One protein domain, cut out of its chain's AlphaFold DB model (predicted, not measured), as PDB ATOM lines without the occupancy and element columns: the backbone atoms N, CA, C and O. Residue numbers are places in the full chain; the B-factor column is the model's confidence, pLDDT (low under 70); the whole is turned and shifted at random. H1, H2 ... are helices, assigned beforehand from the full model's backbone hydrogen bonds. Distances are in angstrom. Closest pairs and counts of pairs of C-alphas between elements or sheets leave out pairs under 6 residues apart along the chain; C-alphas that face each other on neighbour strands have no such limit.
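This is residues 6 to 74 of the 76 residues of an uncharacterized protein of Verticillium dahliae VDG1 (UniProt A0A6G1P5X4). Two long helices, H1 and H3, run roughly side by side in opposite directions as a loose, elongated pair. The short helix H2 and the loop of residues 43 to 52 link them near one end, where the chain folds back. The printed part has 69 residues, with three named helices in the order H1, H2, H3 and no named strand; its class is all helix. It is loose, with a radius of gyration of the C-alphas of 14.7 A, and spans 44 by 27 by 18 A.

H1, residues 6 to 34, and H3, residues 53 to 72, only just touch, with 3 pairs of C-alphas within 8 A. H1 touches H3 with residues 17 to 20 alone, and H3 touches H1 with residues 57 to 61 alone; the closest C-alphas of the two helices, those of Val 17 and Ala 60, are 7.5 A apart. The two helices run opposite ways at a shallow tilt of 34 degrees, only just short of steep. H2, residues 38 to 42, only just touches H1, with 3 pairs within 8 A; H1 does so with residues 27 to 31 alone, and the closest C-alphas, of Ala 31 and Ile 38, are 6.1 A apart. H2 also only just touches H3, again with 3 pairs, through residues 53 to 54 of H3 alone; the closest C-alphas, of Leu 42 and Thr 54, are 5.5 A apart. Every O i to N i+4 pair is within hydrogen-bond range in H2, against 24 of 25 in H1 and 14 of 16 in H3.

H1 begins at C-alpha 6 (54.433, -14.946, -7.512) and measures 41.6 A. H2 has five residues. H3 measures 27.5 A, ends at C-alpha 72 (57.446, -14.637, 3.672) and has a kink of 32 degrees near residue 66.

The C-alphas farthest apart, of Ser 35 and Tyr 74, are 44.4 A apart. The printed part has no cut. The link from H1 to H2 is tight and that from H2 to H3 short. Residues 65 to 70 of H3 stand free. Mean pLDDT of the printed part is 77.5, with residues 57 to 74 under 70.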
ATOM      1  N   TYR A   6      53.877 -15.549  -8.712       87.19
ATOM      2  CA  TYR A   6      54.433 -14.946  -7.512       87.19
ATOM      3  C   TYR A   6      55.090 -13.585  -7.791       87.19
ATOM      4  O   TYR A   6      54.759 -12.599  -7.132       87.19
ATOM      5  N   ASP A   7      55.931 -13.512  -8.828       84.88
ATOM      6  CA  ASP A   7      56.685 -12.304  -9.191       84.88
ATOM      7  C   ASP A   7      55.763 -11.120  -9.520       84.88
ATOM      8  O   ASP A   7      56.066  -9.969  -9.195       84.88
ATOM      9  N   GLY A   8      54.609 -11.398 -10.136       87.81
ATOM     10  CA  GLY A   8      53.605 -10.386 -10.463       87.81
ATOM     11  C   GLY A   8      52.628 -10.065  -9.345       87.81
ATOM     12  O   GLY A   8      52.296  -8.902  -9.131       87.81
ATOM     13  N   SER A   9      52.157 -11.080  -8.622       87.06
ATOM     14  CA  SER A   9      51.116 -10.886  -7.608       87.06
ATOM     15  C   SER A   9      51.652 -10.225  -6.343       87.06
ATOM     16  O   SER A   9      51.026  -9.294  -5.837       87.06
ATOM     17  N   VAL A  10      52.814 -10.652  -5.842       87.50
ATOM     18  CA  VAL A  10      53.343 -10.160  -4.560       87.50
ATOM     19  C   VAL A  10      53.825  -8.722  -4.675       87.50
ATOM     20  O   VAL A  10      53.520  -7.898  -3.814       87.50
ATOM     21  N   THR A  11      54.528  -8.388  -5.758       87.06
ATOM     22  CA  THR A  11      55.008  -7.021  -6.005       87.06
ATOM     23  C   THR A  11      53.845  -6.044  -6.168       87.06
ATOM     24  O   THR A  11      53.866  -4.957  -5.589       87.06
ATOM     25  N   HIS A  12      52.793  -6.458  -6.880       87.50
ATOM     26  CA  HIS A  12      51.582  -5.663  -7.052       87.50
ATOM     27  C   HIS A  12      50.804  -5.494  -5.741       87.50
ATOM     28  O   HIS A  12      50.450  -4.371  -5.382       87.50
ATOM     29  N   ALA A  13      50.578  -6.578  -4.992       84.31
ATOM     30  CA  ALA A  13      49.880  -6.527  -3.709       84.31
ATOM     31  C   ALA A  13      50.620  -5.633  -2.700       84.31
ATOM     32  O   ALA A  13      50.002  -4.792  -2.050       84.31
ATOM     33  N   LEU A  14      51.949  -5.746  -2.625       85.31
ATOM     34  CA  LEU A  14      52.772  -4.893  -1.769       85.31
ATOM     35  C   LEU A  14      52.665  -3.411  -2.157       85.31
ATOM     36  O   LEU A  14      52.563  -2.549  -1.282       85.31
ATOM     37  N   ALA A  15      52.682  -3.101  -3.455       87.25
ATOM     38  CA  ALA A  15      52.518  -1.730  -3.935       87.25
ATOM     39  C   ALA A  15      51.133  -1.162  -3.583       87.25
ATOM     40  O   ALA A  15      51.042  -0.023  -3.124       87.25
ATOM     41  N   ALA A  16      50.073  -1.961  -3.738       85.62
ATOM     42  CA  ALA A  16      48.707  -1.560  -3.409       85.62
ATOM     43  C   ALA A  16      48.545  -1.235  -1.916       85.62
ATOM     44  O   ALA A  16      48.036  -0.173  -1.568       85.62
ATOM     45  N   VAL A  17      49.058  -2.089  -1.027       84.31
ATOM     46  CA  VAL A  17      49.004  -1.849   0.426       84.31
ATOM     47  C   VAL A  17      49.775  -0.586   0.812       84.31
ATOM     48  O   VAL A  17      49.293   0.221   1.607       84.31
ATOM     49  N   ARG A  18      50.969  -0.373   0.248       86.44
ATOM     50  CA  ARG A  18      51.745   0.851   0.509       86.44
ATOM     51  C   ARG A  18      50.994   2.103   0.058       86.44
ATOM     52  O   ARG A  18      51.074   3.134   0.723       86.44
ATOM     53  N   ALA A  19      50.252   2.016  -1.045       86.06
ATOM     54  CA  ALA A  19      49.389   3.101  -1.487       86.06
ATOM     55  C   ALA A  19      48.252   3.364  -0.482       86.06
ATOM     56  O   ALA A  19      48.043   4.523  -0.129       86.06
ATOM     57  N   CYS A  20      47.591   2.324   0.041       84.56
ATOM     58  CA  CYS A  20      46.586   2.456   1.106       84.56
ATOM     59  C   CYS A  20      47.161   3.140   2.358       84.56
ATOM     60  O   CYS A  20      46.598   4.121   2.838       84.56
ATOM     61  N   GLN A  21      48.346   2.724   2.819       83.25
ATOM     62  CA  GLN A  21      49.027   3.378   3.943       83.25
ATOM     63  C   GLN A  21      49.266   4.875   3.684       83.25
ATOM     64  O   GLN A  21      49.014   5.714   4.549       83.25
ATOM     65  N   ALA A  22      49.719   5.231   2.479       87.19
ATOM     66  CA  ALA A  22      49.933   6.626   2.109       87.19
ATOM     67  C   ALA A  22      48.624   7.436   2.041       87.19
ATOM     68  O   ALA A  22      48.640   8.640   2.301       87.19
ATOM     69  N   LEU A  23      47.495   6.809   1.693       86.81
ATOM     70  CA  LEU A  23      46.181   7.458   1.701       86.81
ATOM     71  C   LEU A  23      45.704   7.758   3.125       86.81
ATOM     72  O   LEU A  23      45.205   8.857   3.354       86.81
ATOM     73  N   ILE A  24      45.928   6.851   4.079       84.19
ATOM     74  CA  ILE A  24      45.595   7.079   5.496       84.19
ATOM     75  C   ILE A  24      46.372   8.287   6.041       84.19
ATOM     76  O   ILE A  24      45.774   9.202   6.603       84.19
ATOM     77  N   LEU A  25      47.678   8.370   5.767       86.44
ATOM     78  CA  LEU A  25      48.496   9.524   6.171       86.44
ATOM     79  C   LEU A  25      47.995  10.845   5.557       86.44
ATOM     80  O   LEU A  25      48.010  11.894   6.200       86.44
ATOM     81  N   LYS A  26      47.519  10.811   4.307       86.81
ATOM     82  CA  LYS A  26      46.901  11.985   3.669       86.81
ATOM     83  C   LYS A  26      45.557  12.341   4.297       86.81
ATOM     84  O   LYS A  26      45.249  13.528   4.390       86.81
ATOM     85  N   ALA A  27      44.768  11.354   4.718       84.25
ATOM     86  CA  ALA A  27      43.504  11.581   5.408       84.25
ATOM     87  C   ALA A  27      43.728  12.270   6.764       84.25
ATOM     88  O   ALA A  27      43.039  13.240   7.068       84.25
ATOM     89  N   GLU A  28      44.747  11.860   7.525       82.19
ATOM     90  CA  GLU A  28      45.152  12.535   8.770       82.19
ATOM     91  C   GLU A  28      45.601  13.987   8.523       82.19
ATOM     92  O   GLU A  28      45.174  14.917   9.220       82.19
ATOM     93  N   ALA A  29      46.413  14.214   7.484       85.81
ATOM     94  CA  ALA A  29      46.830  15.561   7.096       85.81
ATOM     95  C   ALA A  29      45.635  16.436   6.668       85.81
ATOM     96  O   ALA A  29      45.572  17.620   7.012       85.81
ATOM     97  N   HIS A  30      44.659  15.859   5.960       83.38
ATOM     98  CA  HIS A  30      43.434  16.546   5.558       83.38
ATOM     99  C   HIS A  30      42.528  16.875   6.754       83.38
ATOM    100  O   HIS A  30      41.998  17.985   6.822       83.38
ATOM    101  N   ALA A  31      42.396  15.953   7.713       81.75
ATOM    102  CA  ALA A  31      41.660  16.169   8.958       81.75
ATOM    103  C   ALA A  31      42.249  17.343   9.750       81.75
ATOM    104  O   ALA A  31      41.515  18.228  10.191       81.75
ATOM    105  N   THR A  32      43.582  17.406   9.829       80.00
ATOM    106  CA  THR A  32      44.313  18.500  10.486       80.00
ATOM    107  C   THR A  32      44.097  19.838   9.772       80.00
ATOM    108  O   THR A  32      43.830  20.848  10.419       80.00
ATOM    109  N   ALA A  33      44.159  19.855   8.438       83.81
ATOM    110  CA  ALA A  33      43.990  21.076   7.646       83.81
ATOM    111  C   ALA A  33      42.546  21.611   7.643       83.81
ATOM    112  O   ALA A  33      42.336  22.821   7.606       83.81
ATOM    113  N   THR A  34      41.556  20.719   7.696       82.75
ATOM    114  CA  THR A  34      40.126  21.058   7.568       82.75
ATOM    115  C   THR A  34      39.415  21.086   8.929       82.75
ATOM    116  O   THR A  34      38.213  21.324   8.995       82.75
ATOM    117  N   SER A  35      40.140  20.836  10.031       78.62
ATOM    118  CA  SER A  35      39.585  20.674  11.390       78.62
ATOM    119  C   SER A  35      38.423  19.672  11.453       78.62
ATOM    120  O   SER A  35      37.492  19.816  12.245       78.62
ATOM    121  N   THR A  36      38.461  18.656  10.590       76.56
ATOM    122  CA  THR A  36      37.445  17.602  10.553       76.56
ATOM    123  C   THR A  36      37.802  16.537  11.592       76.56
ATOM    124  O   THR A  36      38.955  16.103  11.619       76.56
ATOM    125  N   PRO A  37      36.858  16.096  12.444       75.94
ATOM    126  CA  PRO A  37      37.114  15.020  13.396       75.94
ATOM    127  C   PRO A  37      37.520  13.744  12.658       75.94
ATOM    128  O   PRO A  37      36.825  13.317  11.736       75.94
ATOM    129  N   ILE A  38      38.623  13.118  13.075       74.69
ATOM    130  CA  ILE A  38      39.126  11.889  12.444       74.69
ATOM    131  C   ILE A  38      38.077  10.767  12.482       74.69
ATOM    132  O   ILE A  38      37.923  10.043  11.503       74.69
ATOM    133  N   ASP A  39      37.271  10.707  13.545       74.94
ATOM    134  CA  ASP A  39      36.200   9.720  13.721       74.94
ATOM    135  C   ASP A  39      35.157   9.778  12.594       74.94
ATOM    136  O   ASP A  39      34.669   8.744  12.144       74.94
ATOM    137  N   GLN A  40      34.877  10.968  12.045       79.44
ATOM    138  CA  GLN A  40      33.965  11.097  10.902       79.44
ATOM    139  C   GLN A  40      34.544  10.499   9.617       79.44
ATOM    140  O   GLN A  40      33.789   9.995   8.789       79.44
ATOM    141  N   LEU A  41      35.867  10.545   9.440       78.12
ATOM    142  CA  LEU A  41      36.533   9.914   8.297       78.12
ATOM    143  C   LEU A  41      36.602   8.394   8.468       78.12
ATOM    144  O   LEU A  41      36.471   7.661   7.490       78.12
ATOM    145  N   LEU A  42      36.763   7.917   9.702       77.88
ATOM    146  CA  LEU A  42      36.816   6.491  10.024       77.88
ATOM    147  C   LEU A  42      35.456   5.796   9.841       77.88
ATOM    148  O   LEU A  42      35.402   4.674   9.324       77.88
ATOM    149  N   ASP A  43      34.366   6.478  10.191       81.00
ATOM    150  CA  ASP A  43      32.993   5.989  10.008       81.00
ATOM    151  C   ASP A  43      32.401   6.315   8.627       81.00
ATOM    152  O   ASP A  43      31.266   5.926   8.324       81.00
ATOM    153  N   ALA A  44      33.165   6.999   7.767       83.94
ATOM    154  CA  ALA A  44      32.719   7.376   6.437       83.94
ATOM    155  C   ALA A  44      32.356   6.139   5.603       83.94
ATOM    156  O   ALA A  44      33.095   5.150   5.529       83.94
ATOM    157  N   ARG A  45      31.202   6.221   4.936       85.69
ATOM    158  CA  ARG A  45      30.694   5.209   4.006       85.69
ATOM    159  C   ARG A  45      30.488   5.846   2.645       85.69
ATOM    160  O   ARG A  45      29.996   6.966   2.552       85.69
ATOM    161  N   LEU A  46      30.823   5.106   1.592       85.69
ATOM    162  CA  LEU A  46      30.593   5.565   0.223       85.69
ATOM    163  C   LEU A  46      29.097   5.519  -0.151       85.69
ATOM    164  O   LEU A  46      28.632   6.343  -0.929       85.69
ATOM    165  N   ALA A  47      28.343   4.585   0.436       87.00
ATOM    166  CA  ALA A  47      26.890   4.473   0.332       87.00
ATOM    167  C   ALA A  47      26.313   3.908   1.648       87.00
ATOM    168  O   ALA A  47      27.052   3.249   2.385       87.00
ATOM    169  N   PRO A  48      25.026   4.144   1.972       81.25
ATOM    170  CA  PRO A  48      24.440   3.760   3.263       81.25
ATOM    171  C   PRO A  48      24.502   2.256   3.577       81.25
ATOM    172  O   PRO A  48      24.537   1.871   4.743       81.25
ATOM    173  N   ASP A  49      24.525   1.414   2.547       89.81
ATOM    174  CA  ASP A  49      24.589  -0.048   2.614       89.81
ATOM    175  C   ASP A  49      26.025  -0.607   2.621       89.81
ATOM    176  O   ASP A  49      26.225  -1.799   2.861       89.81
ATOM    177  N   MET A  50      27.041   0.234   2.401       85.25
ATOM    178  CA  MET A  50      28.444  -0.184   2.376       85.25
ATOM    179  C   MET A  50      29.100  -0.150   3.756       85.25
ATOM    180  O   MET A  50      28.755   0.658   4.617       85.25
ATOM    181  N   LEU A  51      30.097  -1.020   3.957       85.12
ATOM    182  CA  LEU A  51      30.931  -1.046   5.160       85.12
ATOM    183  C   LEU A  51      31.743   0.257   5.313       85.12
ATOM    184  O   LEU A  51      32.154   0.834   4.301       85.12
ATOM    185  N   PRO A  52      31.997   0.705   6.557       83.50
ATOM    186  CA  PRO A  52      32.762   1.921   6.816       83.50
ATOM    187  C   PRO A  52      34.235   1.738   6.439       83.50
ATOM    188  O   PRO A  52      34.724   0.608   6.316       83.50
ATOM    189  N   LEU A  53      34.950   2.851   6.283       81.06
ATOM    190  CA  LEU A  53      36.359   2.867   5.878       81.06
ATOM    191  C   LEU A  53      37.251   2.000   6.786       81.06
ATOM    192  O   LEU A  53      38.102   1.259   6.292       81.06
ATOM    193  N   THR A  54      36.998   2.008   8.096       78.62
ATOM    194  CA  THR A  54      37.695   1.156   9.080       78.62
ATOM    195  C   THR A  54      37.613  -0.337   8.767       78.62
ATOM    196  O   THR A  54      38.590  -1.061   8.953       78.62
ATOM    197  N   PHE A  55      36.482  -0.814   8.243       73.94
ATOM    198  CA  PHE A  55      36.328  -2.210   7.828       73.94
ATOM    199  C   PHE A  55      37.065  -2.508   6.522       73.94
ATOM    200  O   PHE A  55      37.597  -3.603   6.357       73.94
ATOM    201  N   GLN A  56      37.110  -1.554   5.593       76.81
ATOM    202  CA  GLN A  56      37.775  -1.735   4.300       76.81
ATOM    203  C   GLN A  56      39.298  -1.843   4.476       76.81
ATOM    204  O   GLN A  56      39.911  -2.787   3.972       76.81
ATOM    205  N   GLU A  57      39.889  -0.947   5.271       68.12
ATOM    206  CA  GLU A  57      41.324  -0.956   5.584       68.12
ATOM    207  C   GLU A  57      41.694  -2.044   6.607       68.12
ATOM    208  O   GLU A  57      42.698  -2.735   6.444       68.12
ATOM    209  N   GLY A  58      40.855  -2.294   7.621       62.09
ATOM    210  CA  GLY A  58      41.079  -3.361   8.604       62.09
ATOM    211  C   GLY A  58      41.083  -4.763   7.985       62.09
ATOM    212  O   GLY A  58      41.888  -5.612   8.368       62.09
ATOM    213  N   VAL A  59      40.254  -5.007   6.965       59.12
ATOM    214  CA  VAL A  59      40.299  -6.252   6.180       59.12
ATOM    215  C   VAL A  59      41.564  -6.321   5.319       59.12
ATOM    216  O   VAL A  59      42.112  -7.411   5.154       59.12
ATOM    217  N   ALA A  60      42.049  -5.200   4.777       56.72
ATOM    218  CA  ALA A  60      43.280  -5.168   3.985       56.72
ATOM    219  C   ALA A  60      44.536  -5.421   4.844       56.72
ATOM    220  O   ALA A  60      45.367  -6.254   4.476       56.72
ATOM    221  N   ILE A  61      44.638  -4.777   6.012       57.88
ATOM    222  CA  ILE A  61      45.755  -4.932   6.961       57.88
ATOM    223  C   ILE A  61      45.702  -6.303   7.643       57.88
ATOM    224  O   ILE A  61      46.698  -7.023   7.633       57.88
ATOM    225  N   GLY A  62      44.533  -6.726   8.136       58.25
ATOM    226  CA  GLY A  62      44.370  -8.043   8.753       58.25
ATOM    227  C   GLY A  62      44.712  -9.178   7.787       58.25
ATOM    228  O   GLY A  62      45.397 -10.127   8.159       58.25
ATOM    229  N   LYS A  63      44.339  -9.064   6.502       56.12
ATOM    230  CA  LYS A  63      44.793 -10.012   5.467       56.12
ATOM    231  C   LYS A  63      46.312 -10.031   5.326       56.12
ATOM    232  O   LYS A  63      46.858 -11.097   5.070       56.12
ATOM    233  N   MET A  64      47.003  -8.907   5.494       55.12
ATOM    234  CA  MET A  64      48.459  -8.873   5.411       55.12
ATOM    235  C   MET A  64      49.131  -9.576   6.593       55.12
ATOM    236  O   MET A  64      50.119 -10.273   6.370       55.12
ATOM    237  N   ASP A  65      48.567  -9.507   7.800       63.47
ATOM    238  CA  ASP A  65      49.047 -10.293   8.947       63.47
ATOM    239  C   ASP A  65      48.906 -11.806   8.707       63.47
ATOM    240  O   ASP A  65      49.770 -12.584   9.109       63.47
ATOM    241  N   TYR A  66      47.871 -12.239   7.977       60.69
ATOM    242  CA  TYR A  66      47.720 -13.639   7.550       60.69
ATOM    243  C   TYR A  66      48.614 -14.016   6.357       60.69
ATOM    244  O   TYR A  66      49.105 -15.143   6.275       60.69
ATOM    245  N   LEU A  67      48.823 -13.097   5.413       59.72
ATOM    246  CA  LEU A  67      49.564 -13.358   4.176       59.72
ATOM    247  C   LEU A  67      51.081 -13.264   4.366       59.72
ATOM    248  O   LEU A  67      51.809 -14.017   3.723       59.72
ATOM    249  N   THR A  68      51.572 -12.408   5.263       65.69
ATOM    250  CA  THR A  68      53.011 -12.229   5.528       65.69
ATOM    251  C   THR A  68      53.704 -13.523   5.984       65.69
ATOM    252  O   THR A  68      54.719 -13.869   5.382       65.69
ATOM    253  N   PRO A  69      53.174 -14.319   6.938       69.38
ATOM    254  CA  PRO A  69      53.761 -15.619   7.276       69.38
ATOM    255  C   PRO A  69      53.696 -16.635   6.123       69.38
ATOM    256  O   PRO A  69      54.569 -17.493   6.002       69.38
ATOM    257  N   PHE A  70      52.678 -16.555   5.257       65.06
ATOM    258  CA  PHE A  70      52.486 -17.503   4.155       65.06
ATOM    259  C   PHE A  70      53.358 -17.205   2.925       65.06
ATOM    260  O   PHE A  70      53.823 -18.135   2.261       65.06
ATOM    261  N   ILE A  71      53.564 -15.922   2.622       64.44
ATOM    262  CA  ILE A  71      54.346 -15.416   1.485       64.44
ATOM    263  C   ILE A  71      55.811 -15.198   1.890       64.44
ATOM    264  O   ILE A  71      56.701 -15.401   1.073       64.44
ATOM    265  N   GLY A  72      56.092 -14.885   3.161       61.75
ATOM    266  CA  GLY A  72      57.446 -14.637   3.672       61.75
ATOM    267  C   GLY A  72      58.421 -15.798   3.458       61.75
ATOM    268  O   GLY A  72      59.595 -15.564   3.197       61.75
ATOM    269  N   ARG A  73      57.935 -17.049   3.448       60.81
ATOM    270  CA  ARG A  73      58.743 -18.243   3.113       60.81
ATOM    271  C   ARG A  73      59.229 -18.302   1.657       60.81
ATOM    272  O   ARG A  73      60.064 -19.139   1.343       60.81
ATOM    273  N   TYR A  74      58.682 -17.464   0.780       56.88
ATOM    274  CA  TYR A  74      59.033 -17.375  -0.638       56.88
ATOM    275  C   TYR A  74      59.780 -16.067  -0.979       56.88
ATOM    276  O   TYR A  74      60.112 -15.845  -2.140       56.88
TER     277      TYR A  74